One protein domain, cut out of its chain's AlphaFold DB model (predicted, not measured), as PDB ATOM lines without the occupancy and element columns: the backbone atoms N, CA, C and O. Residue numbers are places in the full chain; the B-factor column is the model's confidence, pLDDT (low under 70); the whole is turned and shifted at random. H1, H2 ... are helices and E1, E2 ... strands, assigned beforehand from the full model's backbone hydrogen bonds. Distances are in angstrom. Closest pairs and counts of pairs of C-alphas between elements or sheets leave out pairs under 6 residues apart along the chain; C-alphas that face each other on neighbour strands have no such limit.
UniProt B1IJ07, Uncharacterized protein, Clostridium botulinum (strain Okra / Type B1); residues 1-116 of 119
ATOM      1  N   MET A   1      58.195 -66.718  58.776       85.62
ATOM      2  CA  MET A   1      57.555 -66.095  57.599       85.62
ATOM      3  C   MET A   1      58.609 -66.039  56.525       85.62
ATOM      4  O   MET A   1      59.752 -65.742  56.851       85.62
ATOM      5  N   PHE A   2      58.235 -66.373  55.299       91.56
ATOM      6  CA  PHE A   2      59.149 -66.396  54.165       91.56
ATOM      7  C   PHE A   2      58.642 -65.402  53.133       91.56
ATOM      8  O   PHE A   2      57.436 -65.334  52.889       91.56
ATOM      9  N   TYR A   3      59.547 -64.599  52.590       92.75
ATOM     10  CA  TYR A   3      59.206 -63.503  51.699       92.75
ATOM     11  C   TYR A   3      59.670 -63.841  50.297       92.75
ATOM     12  O   TYR A   3      60.789 -64.316  50.116       92.75
ATOM     13  N   TYR A   4      58.815 -63.582  49.318       92.31
ATOM     14  CA  TYR A   4      59.110 -63.908  47.935       92.31
ATOM     15  C   TYR A   4      58.748 -62.763  47.002       92.31
ATOM     16  O   TYR A   4      57.804 -62.003  47.246       92.31
ATOM     17  N   LYS A   5      59.497 -62.693  45.907       91.88
ATOM     18  CA  LYS A   5      59.214 -61.898  44.722       91.88
ATOM     19  C   LYS A   5      58.884 -62.846  43.584       91.88
ATOM     20  O   LYS A   5      59.705 -63.693  43.247       91.88
ATOM     21  N   LEU A   6      57.714 -62.676  42.985       91.38
ATOM     22  CA  LEU A   6      57.370 -63.339  41.734       91.38
ATOM     23  C   LEU A   6      57.511 -62.346  40.586       91.38
ATOM     24  O   LEU A   6      56.882 -61.292  40.625       91.38
ATOM     25  N   VAL A   7      58.322 -62.666  39.583       89.75
ATOM     26  CA  VAL A   7      58.528 -61.822  38.402       89.75
ATOM     27  C   VAL A   7      57.624 -62.248  37.246       89.75
ATOM     28  O   VAL A   7      57.095 -63.359  37.213       89.75
ATOM     29  N   ASN A   8      57.443 -61.352  36.278       85.69
ATOM     30  CA  ASN A   8      56.624 -61.573  35.085       85.69
ATOM     31  C   ASN A   8      55.183 -62.021  35.397       85.69
ATOM     32  O   ASN A   8      54.623 -62.874  34.698       85.69
ATOM     33  N   VAL A   9      54.600 -61.468  36.467       87.06
ATOM     34  CA  VAL A   9      53.303 -61.911  36.997       87.06
ATOM     35  C   VAL A   9      52.138 -61.507  36.096       87.06
ATOM     36  O   VAL A   9      51.172 -62.242  35.971       87.06
ATOM     37  N   ARG A  10      52.192 -60.349  35.444       84.88
ATOM     38  CA  ARG A  10      51.114 -59.828  34.603       84.88
ATOM     39  C   ARG A  10      51.431 -60.056  33.131       84.88
ATOM     40  O   ARG A  10      52.468 -59.623  32.630       84.88
ATOM     41  N   GLN A  11      50.508 -60.703  32.435       82.88
ATOM     42  CA  GLN A  11      50.551 -60.893  30.991       82.88
ATOM     43  C   GLN A  11      50.045 -59.642  30.251       82.88
ATOM     44  O   GLN A  11      49.346 -58.799  30.820       82.88
ATOM     45  N   GLU A  12      50.347 -59.529  28.953       79.81
ATOM     46  CA  GLU A  12      49.907 -58.402  28.108       79.81
ATOM     47  C   GLU A  12      48.378 -58.242  28.068       79.81
ATOM     48  O   GLU A  12      47.863 -57.129  28.013       79.81
ATOM     49  N   ASN A  13      47.645 -59.354  28.169       81.31
ATOM     50  CA  ASN A  13      46.181 -59.389  28.232       81.31
ATOM     51  C   ASN A  13      45.606 -58.966  29.604       81.31
ATOM     52  O   ASN A  13      44.389 -58.962  29.781       81.31
ATOM     53  N   GLY A  14      46.457 -58.630  30.580       76.38
ATOM     54  CA  GLY A  14      46.058 -58.219  31.925       76.38
ATOM     55  C   GLY A  14      45.785 -59.360  32.909       76.38
ATOM     56  O   GLY A  14      45.415 -59.075  34.046       76.38
ATOM     57  N   VAL A  15      45.979 -60.620  32.513       83.75
ATOM     58  CA  VAL A  15      45.848 -61.784  33.400       83.75
ATOM     59  C   VAL A  15      47.084 -61.905  34.294       83.75
ATOM     60  O   VAL A  15      48.208 -61.691  33.839       83.75
ATOM     61  N   TYR A  16      46.867 -62.257  35.563       83.81
ATOM     62  CA  TYR A  16      47.936 -62.556  36.514       83.81
ATOM     63  C   TYR A  16      48.246 -64.057  36.506       83.81
ATOM     64  O   TYR A  16      47.357 -64.886  36.693       83.81
ATOM     65  N   ASP A  17      49.510 -64.387  36.290       87.81
ATOM     66  CA  ASP A  17      50.071 -65.725  36.219       87.81
ATOM     67  C   ASP A  17      50.951 -65.981  37.445       87.81
ATOM     68  O   ASP A  17      52.014 -65.382  37.615       87.81
ATOM     69  N   TYR A  18      50.487 -66.892  38.296       86.50
ATOM     70  CA  TYR A  18      51.162 -67.285  39.531       86.50
ATOM     71  C   TYR A  18      52.224 -68.367  39.309       86.50
ATOM     72  O   TYR A  18      52.760 -68.878  40.286       86.50
ATOM     73  N   LYS A  19      52.547 -68.727  38.057       88.25
ATOM     74  CA  LYS A  19      53.636 -69.661  37.717       88.25
ATOM     75  C   LYS A  19      53.496 -71.023  38.392       88.25
ATOM     76  O   LYS A  19      54.460 -71.561  38.932       88.25
ATOM     77  N   GLU A  20      52.269 -71.544  38.388       86.81
ATOM     78  CA  GLU A  20      51.902 -72.833  38.999       86.81
ATOM     79  C   GLU A  20      52.111 -72.894  40.523       86.81
ATOM     80  O   GLU A  20      52.043 -73.969  41.118       86.81
ATOM     81  N   LEU A  21      52.332 -71.749  41.178       86.75
ATOM     82  CA  LEU A  21      52.432 -71.696  42.629       86.75
ATOM     83  C   LEU A  21      51.078 -71.990  43.274       86.75
ATOM     84  O   LEU A  21      50.044 -71.441  42.888       86.75
ATOM     85  N   ASP A  22      51.116 -72.819  44.312       87.00
ATOM     86  CA  ASP A  22      49.962 -73.070  45.163       87.00
ATOM     87  C   ASP A  22      49.691 -71.839  46.038       87.00
ATOM     88  O   ASP A  22      50.399 -71.557  47.010       87.00
ATOM     89  N   ILE A  23      48.657 -71.084  45.663       82.88
ATOM     90  CA  ILE A  23      48.267 -69.831  46.315       82.88
ATOM     91  C   ILE A  23      47.868 -70.021  47.785       82.88
ATOM     92  O   ILE A  23      47.966 -69.068  48.562       82.88
ATOM     93  N   ASP A  24      47.454 -71.228  48.185       86.44
ATOM     94  CA  ASP A  24      47.024 -71.518  49.556       86.44
ATOM     95  C   ASP A  24      48.207 -71.604  50.535       86.44
ATOM     96  O   ASP A  24      48.023 -71.506  51.751       86.44
ATOM     97  N   LEU A  25      49.439 -71.697  50.025       86.56
ATOM     98  CA  LEU A  25      50.659 -71.641  50.838       86.56
ATOM     99  C   LEU A  25      51.013 -70.211  51.291       86.56
ATOM    100  O   LEU A  25      51.845 -70.028  52.195       86.56
ATOM    101  N   PHE A  26      50.372 -69.196  50.702       88.94
ATOM    102  CA  PHE A  26      50.637 -67.782  50.954       88.94
ATOM    103  C   PHE A  26      49.566 -67.127  51.832       88.94
ATOM    104  O   PHE A  26      48.375 -67.433  51.772       88.94
ATOM    105  N   TYR A  27      49.981 -66.154  52.643       88.75
ATOM    106  CA  TYR A  27      49.069 -65.404  53.496       88.75
ATOM    107  C   TYR A  27      48.163 -64.485  52.667       88.75
ATOM    108  O   TYR A  27      48.621 -63.592  51.946       88.75
ATOM    109  N   LYS A  28      46.847 -64.666  52.815       84.75
ATOM    110  CA  LYS A  28      45.836 -63.777  52.226       84.75
ATOM    111  C   LYS A  28      45.993 -62.359  52.785       84.75
ATOM    112  O   LYS A  28      46.159 -62.183  53.988       84.75
ATOM    113  N   GLY A  29      45.941 -61.354  51.910       81.81
ATOM    114  CA  GLY A  29      46.091 -59.936  52.273       81.81
ATOM    115  C   GLY A  29      47.535 -59.437  52.398       81.81
ATOM    116  O   GLY A  29      47.743 -58.237  52.524       81.81
ATOM    117  N   TYR A  30      48.528 -60.325  52.307       84.94
ATOM    118  CA  TYR A  30      49.953 -59.964  52.276       84.94
ATOM    119  C   TYR A  30      50.535 -59.993  50.854       84.94
ATOM    120  O   TYR A  30      51.747 -59.956  50.674       84.94
ATOM    121  N   GLN A  31      49.669 -60.087  49.848       86.75
ATOM    122  CA  GLN A  31      50.041 -60.120  48.439       86.75
ATOM    123  C   GLN A  31      49.889 -58.709  47.880       86.75
ATOM    124  O   GLN A  31      48.829 -58.099  48.035       86.75
ATOM    125  N   VAL A  32      50.947 -58.182  47.267       87.56
ATOM    126  CA  VAL A  32      50.945 -56.823  46.710       87.56
ATOM    127  C   VAL A  32      51.279 -56.892  45.229       87.56
ATOM    128  O   VAL A  32      52.346 -57.375  44.846       87.56
ATOM    129  N   TYR A  33      50.334 -56.423  44.414       84.38
ATOM    130  CA  TYR A  33      50.372 -56.525  42.961       84.38
ATOM    131  C   TYR A  33      50.761 -55.195  42.322       84.38
ATOM    132  O   TYR A  33      50.245 -54.148  42.732       84.38
ATOM    133  N   PRO A  34      51.580 -55.222  41.265       79.19
ATOM    134  CA  PRO A  34      51.840 -54.041  40.469       79.19
ATOM    135  C   PRO A  34      50.637 -53.750  39.569       79.19
ATOM    136  O   PRO A  34      50.145 -54.613  38.832       79.19
ATOM    137  N   PHE A  35      50.145 -52.512  39.621       72.75
ATOM    138  CA  PHE A  35      49.092 -52.044  38.720       72.75
ATOM    139  C   PHE A  35      49.654 -51.557  37.375       72.75
ATOM    140  O   PHE A  35      48.928 -51.492  36.380       72.75
ATOM    141  N   ASN A  36      50.951 -51.238  37.308       67.62
ATOM    142  CA  ASN A  36      51.635 -50.855  36.073       67.62
ATOM    143  C   ASN A  36      52.455 -52.013  35.472       67.62
ATOM    144  O   ASN A  36      52.680 -53.030  36.113       67.62
ATOM    145  N   MET A  37      52.859 -51.862  34.207       62.34
ATOM    146  CA  MET A  37      53.690 -52.836  33.482       62.34
ATOM    147  C   MET A  37      55.202 -52.564  33.598       62.34
ATOM    148  O   MET A  37      55.981 -53.267  32.963       62.34
ATOM    149  N   ARG A  38      55.637 -51.531  34.338       66.62
ATOM    150  CA  ARG A  38      57.074 -51.232  34.494       66.62
ATOM    151  C   ARG A  38      57.728 -52.218  35.450       66.62
ATOM    152  O   ARG A  38      58.764 -52.786  35.130       66.62
ATOM    153  N   GLU A  39      57.084 -52.431  36.586       68.94
ATOM    154  CA  GLU A  39      57.488 -53.381  37.612       68.94
ATOM    155  C   GLU A  39      56.575 -54.599  37.491       68.94
ATOM    156  O   GLU A  39      55.505 -54.636  38.081       68.94
ATOM    157  N   ASN A  40      56.939 -55.607  36.693       83.31
ATOM    158  CA  ASN A  40      56.101 -56.804  36.536       83.31
ATOM    159  C   ASN A  40      56.316 -57.827  37.670       83.31
ATOM    160  O   ASN A  40      56.382 -59.031  37.429       83.31
ATOM    161  N   ASN A  41      56.473 -57.333  38.901       87.88
ATOM    162  CA  ASN A  41      56.889 -58.109  40.065       87.88
ATOM    163  C   ASN A  41      55.836 -58.028  41.177       87.88
ATOM    164  O   ASN A  41      55.372 -56.944  41.512       87.88
ATOM    165  N   MET A  42      55.486 -59.163  41.777       89.38
ATOM    166  CA  MET A  42      54.558 -59.273  42.905       89.38
ATOM    167  C   MET A  42      55.298 -59.666  44.185       89.38
ATOM    168  O   MET A  42      56.164 -60.541  44.169       89.38
ATOM    169  N   CYS A  43      54.893 -59.068  45.304       91.75
ATOM    170  CA  CYS A  43      55.327 -59.465  46.641       91.75
ATOM    171  C   CYS A  43      54.399 -60.529  47.225       91.75
ATOM    172  O   CYS A  43      53.179 -60.357  47.213       91.75
ATOM    173  N   LEU A  44      54.981 -61.580  47.803       91.75
ATOM    174  CA  LEU A  44      54.267 -62.675  48.458       91.75
ATOM    175  C   LEU A  44      54.867 -62.976  49.837       91.75
ATOM    176  O   LEU A  44      56.078 -62.873  50.038       91.75
ATOM    177  N   VAL A  45      54.024 -63.421  50.773       93.00
ATOM    178  CA  VAL A  45      54.464 -63.923  52.083       93.00
ATOM    179  C   VAL A  45      53.912 -65.319  52.301       93.00
ATOM    180  O   VAL A  45      52.699 -65.514  52.243       93.00
ATOM    181  N   ALA A  46      54.784 -66.277  52.598       90.69
ATOM    182  CA  ALA A  46      54.410 -67.654  52.883       90.69
ATOM    183  C   ALA A  46      54.589 -68.025  54.360       90.69
ATOM    184  O   ALA A  46      55.415 -67.466  55.100       90.69
ATOM    185  N   SER A  47      53.799 -69.011  54.780       83.38
ATOM    186  CA  SER A  47      53.893 -69.634  56.104       83.38
ATOM    187  C   SER A  47      54.984 -70.710  56.180       83.38
ATOM    188  O   SER A  47      55.503 -70.970  57.266       83.38
ATOM    189  N   SER A  48      55.371 -71.275  55.032       80.44
ATOM    190  CA  SER A  48      56.310 -72.390  54.879       80.44
ATOM    191  C   SER A  48      57.466 -72.021  53.944       80.44
ATOM    192  O   SER A  48      57.274 -71.241  53.017       80.44
ATOM    193  N   GLU A  49      58.647 -72.595  54.188       72.19
ATOM    194  CA  GLU A  49      59.845 -72.439  53.343       72.19
ATOM    195  C   GLU A  49      59.811 -73.346  52.110       72.19
ATOM    196  O   GLU A  49      60.496 -73.093  51.123       72.19
ATOM    197  N   ASN A  50      58.987 -74.399  52.150       77.81
ATOM    198  CA  ASN A  50      58.888 -75.418  51.105       77.81
ATOM    199  C   ASN A  50      58.033 -74.947  49.919       77.81
ATOM    200  O   ASN A  50      57.162 -75.679  49.446       77.81
ATOM    201  N   ILE A  51      58.247 -73.716  49.462       81.81
ATOM    202  CA  ILE A  51      57.665 -73.232  48.215       81.81
ATOM    203  C   ILE A  51      58.547 -73.742  47.070       81.81
ATOM    204  O   ILE A  51      59.760 -73.514  47.104       81.81
ATOM    205  N   PRO A  52      57.987 -74.439  46.065       80.06
ATOM    206  CA  PRO A  52      58.752 -74.870  44.904       80.06
ATOM    207  C   PRO A  52      59.450 -73.676  44.249       80.06
ATOM    208  O   PRO A  52      58.802 -72.715  43.837       80.06
ATOM    209  N   SER A  53      60.780 -73.730  44.163       76.69
ATOM    210  CA  SER A  53      61.533 -72.721  43.426       76.69
ATOM    211  C   SER A  53      61.280 -72.908  41.933       76.69
ATOM    212  O   SER A  53      61.402 -74.014  41.401       76.69
ATOM    213  N   ASN A  54      60.930 -71.821  41.258       81.88
ATOM    214  CA  ASN A  54      60.903 -71.731  39.807       81.88
ATOM    215  C   ASN A  54      61.751 -70.518  39.384       81.88
ATOM    216  O   ASN A  54      62.108 -69.685  40.215       81.88
ATOM    217  N   GLY A  55      62.109 -70.423  38.100       84.19
ATOM    218  CA  GLY A  55      62.972 -69.339  37.607       84.19
ATOM    219  C   GLY A  55      62.377 -67.932  37.759       84.19
ATOM    220  O   GLY A  55      63.113 -66.955  37.664       84.19
ATOM    221  N   ASP A  56      61.071 -67.840  38.015       89.31
ATOM    222  CA  ASP A  56      60.344 -66.589  38.206       89.31
ATOM    223  C   ASP A  56      60.123 -66.242  39.696       89.31
ATOM    224  O   ASP A  56      59.583 -65.179  40.002       89.31
ATOM    225  N   LEU A  57      60.525 -67.112  40.631       90.88
ATOM    226  CA  LEU A  57      60.328 -66.948  42.068       90.88
ATOM    227  C   LEU A  57      61.670 -66.768  42.772       90.88
ATOM    228  O   LEU A  57      62.505 -67.671  42.827       90.88
ATOM    229  N   GLU A  58      61.833 -65.611  43.396       91.50
ATOM    230  CA  GLU A  58      63.012 -65.259  44.176       91.50
ATOM    231  C   GLU A  58      62.641 -65.142  45.655       91.50
ATOM    232  O   GLU A  58      61.671 -64.470  46.011       91.50
ATOM    233  N   GLN A  59      63.408 -65.794  46.529       91.62
ATOM    234  CA  GLN A  59      63.275 -65.619  47.972       91.62
ATOM    235  C   GLN A  59      64.007 -64.345  48.394       91.62
ATOM    236  O   GLN A  59      65.182 -64.167  48.088       91.62
ATOM    237  N   LEU A  60      63.307 -63.481  49.120       91.62
ATOM    238  CA  LEU A  60      63.818 -62.212  49.617       91.62
ATOM    239  C   LEU A  60      64.118 -62.290  51.112       91.62
ATOM    240  O   LEU A  60      63.470 -63.033  51.860       91.62
ATOM    241  N   ILE A  61      65.029 -61.438  51.578       94.06
ATOM    242  CA  ILE A  61      65.064 -61.103  53.004       94.06
ATOM    243  C   ILE A  61      63.943 -60.112  53.344       94.06
ATOM    244  O   ILE A  61      63.463 -59.356  52.500       94.06
ATOM    245  N   GLU A  62      63.556 -60.062  54.617       92.31
ATOM    246  CA  GLU A  62      62.472 -59.196  55.106       92.31
ATOM    247  C   GLU A  62      62.633 -57.729  54.670       92.31
ATOM    248  O   GLU A  62      61.679 -57.089  54.226       92.31
ATOM    249  N   LYS A  63      63.860 -57.196  54.739       94.12
ATOM    250  CA  LYS A  63      64.154 -55.817  54.335       94.12
ATOM    251  C   LYS A  63      63.840 -55.563  52.857       94.12
ATOM    252  O   LYS A  63      63.238 -54.541  52.541       94.12
ATOM    253  N   GLU A  64      64.247 -56.470  51.974       92.00
ATOM    254  CA  GLU A  64      64.020 -56.355  50.527       92.00
ATOM    255  C   GLU A  64      62.532 -56.442  50.205       92.00
ATOM    256  O   GLU A  64      62.024 -55.664  49.400       92.00
ATOM    257  N   TYR A  65      61.811 -57.323  50.902       92.56
ATOM    258  CA  TYR A  65      60.364 -57.434  50.775       92.56
ATOM    259  C   TYR A  65      59.654 -56.124  51.108       92.56
ATOM    260  O   TYR A  65      58.827 -55.662  50.325       92.56
ATOM    261  N   PHE A  66      59.973 -55.495  52.244       91.94
ATOM    262  CA  PHE A  66      59.328 -54.235  52.617       91.94
ATOM    263  C   PHE A  66      59.698 -53.088  51.675       91.94
ATOM    264  O   PHE A  66      58.852 -52.246  51.390       91.94
ATOM    265  N   GLN A  67      60.926 -53.067  51.151       91.44
ATOM    266  CA  GLN A  67      61.326 -52.092  50.136       91.44
ATOM    267  C   GLN A  67      60.516 -52.258  48.846       91.44
ATOM    268  O   GLN A  67      59.940 -51.285  48.362       91.44
ATOM    269  N   LEU A  68      60.414 -53.486  48.332       90.12
ATOM    270  CA  LEU A  68      59.641 -53.791  47.129       90.12
ATOM    271  C   LEU A  68      58.142 -53.526  47.339       90.12
ATOM    272  O   LEU A  68      57.505 -52.893  46.503       90.12
ATOM    273  N   LYS A  69      57.591 -53.943  48.485       90.69
ATOM    274  CA  LYS A  69      56.199 -53.683  48.871       90.69
ATOM    275  C   LYS A  69      55.883 -52.188  48.847       90.69
ATOM    276  O   LYS A  69      54.910 -51.794  48.210       90.69
ATOM    277  N   ASN A  70      56.697 -51.376  49.521       90.12
ATOM    278  CA  ASN A  70      56.475 -49.934  49.597       90.12
ATOM    279  C   ASN A  70      56.558 -49.289  48.212       90.12
ATOM    280  O   ASN A  70      55.712 -48.469  47.877       90.12
ATOM    281  N   MET A  71      57.520 -49.706  47.385       88.12
ATOM    282  CA  MET A  71      57.652 -49.214  46.015       88.12
ATOM    283  C   MET A  71      56.394 -49.504  45.183       88.12
ATOM    284  O   MET A  71      55.848 -48.594  44.564       88.12
ATOM    285  N   ILE A  72      55.883 -50.741  45.217       88.19
ATOM    286  CA  ILE A  72      54.662 -51.111  44.485       88.19
ATOM    287  C   ILE A  72      53.450 -50.310  44.996       88.19
ATOM    288  O   ILE A  72      52.638 -49.828  44.204       88.19
ATOM    289  N   GLU A  73      53.315 -50.138  46.313       88.00
ATOM    290  CA  GLU A  73      52.222 -49.361  46.914       88.00
ATOM    291  C   GLU A  73      52.282 -47.871  46.531       88.00
ATOM    292  O   GLU A  73      51.259 -47.287  46.165       88.00
ATOM    293  N   GLU A  74      53.465 -47.255  46.563       85.38
ATOM    294  CA  GLU A  74      53.681 -45.862  46.153       85.38
ATOM    295  C   GLU A  74      53.350 -45.636  44.672       85.38
ATOM    296  O   GLU A  74      52.678 -44.660  44.312       85.38
ATOM    297  N   GLU A  75      53.762 -46.556  43.802       82.12
ATOM    298  CA  GLU A  75      53.431 -46.497  42.381       82.12
ATOM    299  C   GLU A  75      51.929 -46.651  42.134       82.12
ATOM    300  O   GLU A  75      51.347 -45.876  41.368       82.12
ATOM    301  N   ASN A  76      51.282 -47.603  42.808       83.00
ATOM    302  CA  ASN A  76      49.839 -47.809  42.703       83.00
ATOM    303  C   ASN A  76      49.067 -46.546  43.132       83.00
ATOM    304  O   ASN A  76      48.188 -46.085  42.401       83.00
ATOM    305  N   ASN A  77      49.452 -45.920  44.247       80.88
ATOM    306  CA  ASN A  77      48.849 -44.667  44.720       80.88
ATOM    307  C   ASN A  77      49.063 -43.499  43.738       80.88
ATOM    308  O   ASN A  77      48.167 -42.678  43.507       80.88
ATOM    309  N   THR A  78      50.234 -43.435  43.102       75.50
ATOM    310  CA  THR A  78      50.535 -42.425  42.074       75.50
ATOM    311  C   THR A  78      49.650 -42.584  40.832       75.50
ATOM    312  O   THR A  78      49.314 -41.602  40.168       75.50
ATOM    313  N   ILE A  79      49.261 -43.809  40.478       66.62
ATOM    314  CA  ILE A  79      48.398 -44.059  39.317       66.62
ATOM    315  C   ILE A  79      46.947 -43.715  39.631       66.62
ATOM    316  O   ILE A  79      46.308 -43.049  38.814       66.62
ATOM    317  N   VAL A  80      46.452 -44.127  40.802       67.69
ATOM    318  CA  VAL A  80      45.087 -43.810  41.249       67.69
ATOM    319  C   VAL A  80      44.885 -42.297  41.250       67.69
ATOM    320  O   VAL A  80      43.982 -41.805  40.578       67.69
ATOM    321  N   SER A  81      45.802 -41.548  41.867       64.88
ATOM    322  CA  SER A  81      45.733 -40.082  41.866       64.88
ATOM    323  C   SER A  81      45.735 -39.490  40.450       64.88
ATOM    324  O   SER A  81      44.907 -38.639  40.138       64.88
ATOM    325  N   LYS A  82      46.590 -39.966  39.533       61.97
ATOM    326  CA  LYS A  82      46.588 -39.503  38.129       61.97
ATOM    327  C   LYS A  82      45.276 -39.789  37.388       61.97
ATOM    328  O   LYS A  82      44.877 -38.984  36.549       61.97
ATOM    329  N   GLN A  83      44.625 -40.921  37.649       61.75
ATOM    330  CA  GLN A  83      43.318 -41.239  37.061       61.75
ATOM    331  C   GLN A  83      42.210 -40.338  37.621       61.75
ATOM    332  O   GLN A  83      41.351 -39.881  36.863       61.75
ATOM    333  N   GLU A  84      42.261 -40.026  38.916       63.59
ATOM    334  CA  GLU A  84      41.342 -39.078  39.554       63.59
ATOM    335  C   GLU A  84      41.478 -37.671  38.959       63.59
ATOM    336  O   GLU A  84      40.464 -37.079  38.583       63.59
ATOM    337  N   TYR A  85      42.708 -37.171  38.773       57.19
ATOM    338  CA  TYR A  85      42.952 -35.868  38.136       57.19
ATOM    339  C   TYR A  85      42.393 -35.804  36.710       57.19
ATOM    340  O   TYR A  85      41.678 -34.859  36.386       57.19
ATOM    341  N   LYS A  86      42.626 -36.836  35.884       66.25
ATOM    342  CA  LYS A  86      42.048 -36.902  34.528       66.25
ATOM    343  C   LYS A  86      40.521 -36.853  34.543       66.25
ATOM    344  O   LYS A  86      39.920 -36.092  33.796       66.25
ATOM    345  N   THR A  87      39.896 -37.618  35.437       78.56
ATOM    346  CA  THR A  87      38.431 -37.637  35.573       78.56
ATOM    347  C   THR A  87      37.893 -36.269  36.011       78.56
ATOM    348  O   THR A  87      36.800 -35.863  35.619       78.56
ATOM    349  N   GLN A  88      38.638 -35.541  36.846       77.88
ATOM    350  CA  GLN A  88      38.256 -34.202  37.283       77.88
ATOM    351  C   GLN A  88      38.382 -33.167  36.156       77.88
ATOM    352  O   GLN A  88      37.469 -32.359  35.995       77.88
ATOM    353  N   GLU A  89      39.455 -33.210  35.367       81.00
ATOM    354  CA  GLU A  89      39.651 -32.341  34.198       81.00
ATOM    355  C   GLU A  89      38.544 -32.543  33.154       81.00
ATOM    356  O   GLU A  89      37.906 -31.573  32.753       81.00
ATOM    357  N   GLU A  90      38.211 -33.793  32.813       85.44
ATOM    358  CA  GLU A  90      37.109 -34.120  31.891       85.44
ATOM    359  C   GLU A  90      35.752 -33.595  32.397       85.44
ATOM    360  O   GLU A  90      34.905 -33.132  31.626       85.44
ATOM    361  N   ARG A  91      35.524 -33.636  33.718       85.94
ATOM    362  CA  ARG A  91      34.312 -33.072  34.332       85.94
ATOM    363  C   ARG A  91      34.285 -31.547  34.254       85.94
ATOM    364  O   ARG A  91      33.206 -30.998  34.046       85.94
ATOM    365  N   ILE A  92      35.424 -30.879  34.438       91.31
ATOM    366  CA  ILE A  92      35.535 -29.419  34.324       91.31
ATOM    367  C   ILE A  92      35.280 -28.992  32.879       91.31
ATOM    368  O   ILE A  92      34.411 -28.156  32.658       91.31
ATOM    369  N   GLU A  93      35.930 -29.631  31.905       91.50
ATOM    370  CA  GLU A  93      35.752 -29.331  30.479       91.50
ATOM    371  C   GLU A  93      34.284 -29.483  30.050       91.50
ATOM    372  O   GLU A  93      33.721 -28.637  29.349       91.50
ATOM    373  N   LYS A  94      33.609 -30.537  30.527       92.50
ATOM    374  CA  LYS A  94      32.176 -30.714  30.281       92.50
ATOM    375  C   LYS A  94      31.345 -29.572  30.874       92.50
ATOM    376  O   LYS A  94      30.460 -29.055  30.198       92.50
ATOM    377  N   LEU A  95      31.621 -29.175  32.118       93.56
ATOM    378  CA  LEU A  95      30.899 -28.083  32.778       93.56
ATOM    379  C   LEU A  95      31.123 -26.737  32.074       93.56
ATOM    380  O   LEU A  95      30.179 -25.963  31.936       93.56
ATOM    381  N   GLU A  96      32.338 -26.461  31.605       94.19
ATOM    382  CA  GLU A  96      32.667 -25.250  30.844       94.19
ATOM    383  C   GLU A  96      31.913 -25.193  29.507       94.19
ATOM    384  O   GLU A  96      31.349 -24.152  29.143       94.19
ATOM    385  N   ASN A  97      31.820 -26.328  28.810       94.81
ATOM    386  CA  ASN A  97      31.014 -26.455  27.597       94.81
ATOM    387  C   ASN A  97      29.518 -26.247  27.880       94.81
ATOM    388  O   ASN A  97      28.863 -25.466  27.183       94.81
ATOM    389  N   ASP A  98      28.983 -26.879  28.928       94.56
ATOM    390  CA  ASP A  98      27.577 -26.737  29.323       94.56
ATOM    391  C   ASP A  98      27.240 -25.272  29.672       94.56
ATOM    392  O   ASP A  98      26.214 -24.741  29.235       94.56
ATOM    393  N   ILE A  99      28.126 -24.574  30.398       95.81
ATOM    394  CA  ILE A  99      27.982 -23.144  30.719       95.81
ATOM    395  C   ILE A  99      27.950 -22.298  29.444       95.81
ATOM    396  O   ILE A  99      27.092 -21.422  29.312       95.81
ATOM    397  N   THR A 100      28.846 -22.563  28.495       94.62
ATOM    398  CA  THR A 100      28.929 -21.814  27.233       94.62
ATOM    399  C   THR A 100      27.641 -21.949  26.418       94.62
ATOM    400  O   THR A 100      27.097 -20.955  25.930       94.62
ATOM    401  N   ILE A 101      27.094 -23.165  26.319       95.19
ATOM    402  CA  ILE A 101      25.820 -23.420  25.630       95.19
ATOM    403  C   ILE A 101      24.678 -22.652  26.307       95.19
ATOM    404  O   ILE A 101      23.889 -21.986  25.632       95.19
ATOM    405  N   LEU A 102      24.598 -22.697  27.640       94.50
ATOM    406  CA  LEU A 102      23.566 -21.984  28.397       94.50
ATOM    407  C   LEU A 102      23.663 -20.462  28.225       94.50
ATOM    408  O   LEU A 102      22.636 -19.795  28.079       94.50
ATOM    409  N   GLN A 103      24.878 -19.909  28.211       93.12
ATOM    410  CA  GLN A 103      25.106 -18.484  27.975       93.12
ATOM    411  C   GLN A 103      24.645 -18.063  26.576       93.12
ATOM    412  O   GLN A 103      23.915 -17.078  26.455       93.12
ATOM    413  N   ASN A 104      24.986 -18.833  25.541       93.38
ATOM    414  CA  ASN A 104      24.560 -18.557  24.168       93.38
ATOM    415  C   ASN A 104      23.033 -18.598  24.026       93.38
ATOM    416  O   ASN A 104      22.441 -17.655  23.498       93.38
ATOM    417  N   ASN A 105      22.384 -19.620  24.590       93.25
ATOM    418  CA  ASN A 105      20.923 -19.729  24.588       93.25
ATOM    419  C   ASN A 105      20.262 -18.540  25.309       93.25
ATOM    420  O   ASN A 105      19.256 -18.004  24.845       93.25
ATOM    421  N   SER A 106      20.833 -18.095  26.433       93.19
ATOM    422  CA  SER A 106      20.346 -16.926  27.175       93.19
ATOM    423  C   SER A 106      20.475 -15.627  26.367       93.19
ATOM    424  O   SER A 106      19.564 -14.796  26.372       93.19
ATOM    425  N   ILE A 107      21.591 -15.447  25.654       93.25
ATOM    426  CA  ILE A 107      21.819 -14.289  24.776       93.25
ATOM    427  C   ILE A 107      20.804 -14.277  23.632       93.25
ATOM    428  O   ILE A 107      20.200 -13.240  23.361       93.25
ATOM    429  N   GLU A 108      20.571 -15.424  22.996       91.94
ATOM    430  CA  GLU A 108      19.626 -15.550  21.887       91.94
ATOM    431  C   GLU A 108      18.183 -15.260  22.326       91.94
ATOM    432  O   GLU A 108      17.450 -14.539  21.644       91.94
ATOM    433  N   GLN A 109      17.783 -15.727  23.513       90.62
ATOM    434  CA  GLN A 109      16.488 -15.382  24.109       90.62
ATOM    435  C   GLN A 109      16.339 -13.870  24.315       90.62
ATOM    436  O   GLN A 109      15.345 -13.292  23.872       90.62
ATOM    437  N   LYS A 110      17.343 -13.214  24.913       91.75
ATOM    438  CA  LYS A 110      17.332 -11.756  25.128       91.75
ATOM    439  C   LYS A 110      17.270 -10.976  23.817       91.75
ATOM    440  O   LYS A 110      16.537  -9.994  23.722       91.75
ATOM    441  N   TYR A 111      18.016 -11.409  22.800       90.81
ATOM    442  CA  TYR A 111      17.973 -10.798  21.473       90.81
ATOM    443  C   TYR A 111      16.569 -10.896  20.858       90.81
ATOM    444  O   TYR A 111      16.012  -9.893  20.412       90.81
ATOM    445  N   ASN A 112      15.955 -12.080  20.908       91.38
ATOM    446  CA  ASN A 112      14.612 -12.305  20.378       91.38
ATOM    447  C   ASN A 112      13.536 -11.484  21.107       91.38
ATOM    448  O   ASN A 112      12.576 -11.035  20.480       91.38
ATOM    449  N   GLU A 113      13.675 -11.268  22.416       90.50
ATOM    450  CA  GLU A 113      12.781 -10.388  23.179       90.50
ATOM    451  C   GLU A 113      12.925  -8.917  22.777       90.50
ATOM    452  O   GLU A 113      11.913  -8.248  22.559       90.50
ATOM    453  N   LEU A 114      14.155  -8.425  22.600       88.75
ATOM    454  CA  LEU A 114      14.410  -7.055  22.143       88.75
ATOM    455  C   LEU A 114      13.804  -6.794  20.758       88.75
ATOM    456  O   LEU A 114      13.140  -5.778  20.554       88.75
ATOM    457  N   MET A 115      13.964  -7.733  19.821       87.81
ATOM    458  CA  MET A 115      13.448  -7.590  18.454       87.81
ATOM    459  C   MET A 115      11.914  -7.642  18.374       87.81
ATOM    460  O   MET A 115      11.335  -7.088  17.445       87.81
ATOM    461  N   LYS A 116      11.227  -8.249  19.355       83.12
ATOM    462  CA  LYS A 116       9.752  -8.220  19.442       83.12
ATOM    463  C   LYS A 116       9.195  -6.844  19.824       83.12
ATOM    464  O   LYS A 116       8.036  -6.569  19.518       83.12
TER     465      LYS A 116
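AT A GLANCE: This is residues 1 to 116 of the 119 residues of an uncharacterized protein of Clostridium botulinum (strain Okra / Type B1) (UniProt B1IJ07). A small head, built of a three-stranded sheet and a long loop, residues 8 to 40, bears one very long helix, H1, whose first part packs over one face of the sheet and whose residues 81 to 116 stick out as a free arm. That arm makes the length. The 116 printed residues hold three named strands and one named helix, in the order E1 E2 E3 H1; the sheet runs E2 E1 E3, all antiparallel, and the class is mixed, helices and strands. The whole is extended, with a radius of gyration of the C-alphas of 25.6 A and spans of 89 by 28 by 22 A.

HOW THE PARTS SIT: In the sheet, inner strand E1, residues 2 to 7, has edge strands E2, residues 41 to 46, and E3, residues 57 to 60, as antiparallel neighbours. E1 and E2 form a hairpin across a long link, with N 4 and O 44 within hydrogen-bond range at 2.9 A. Between E1 and E3, N 5 and O 58 are 2.8 A apart, also within range. The sheet is only just strongly twisted, its C-alphas lying up to 4.1 A off the best plane. H1, residues 62 to 116, is on one face of this sheet, giving two layers, a helix over a sheet. It lies over E2 and E1, slantwise to the strands at 46 degrees to E1 on the local plane. The closest C-alphas of E1 and H1 are those of Tyr 3 and Tyr 65, 6.2 A apart. In H1 every O i to N i+4 pair is within hydrogen-bond range.

IN THESE COORDINATES: E1 measures 16.4 A from C-alpha 2 at (59.149, -66.396, 54.165), E2 16.2 A and E3 9.6 A. H1 measures 81.5 A and ends at C-alpha 116, (9.752, -8.220, 19.442).

THE WHOLE: The C-alphas farthest apart, of Asn 50 and Lys 116, are 89.1 A apart. The printed part has no cut. Residues 36 to 39 and 79 to 86 have pLDDT under 70.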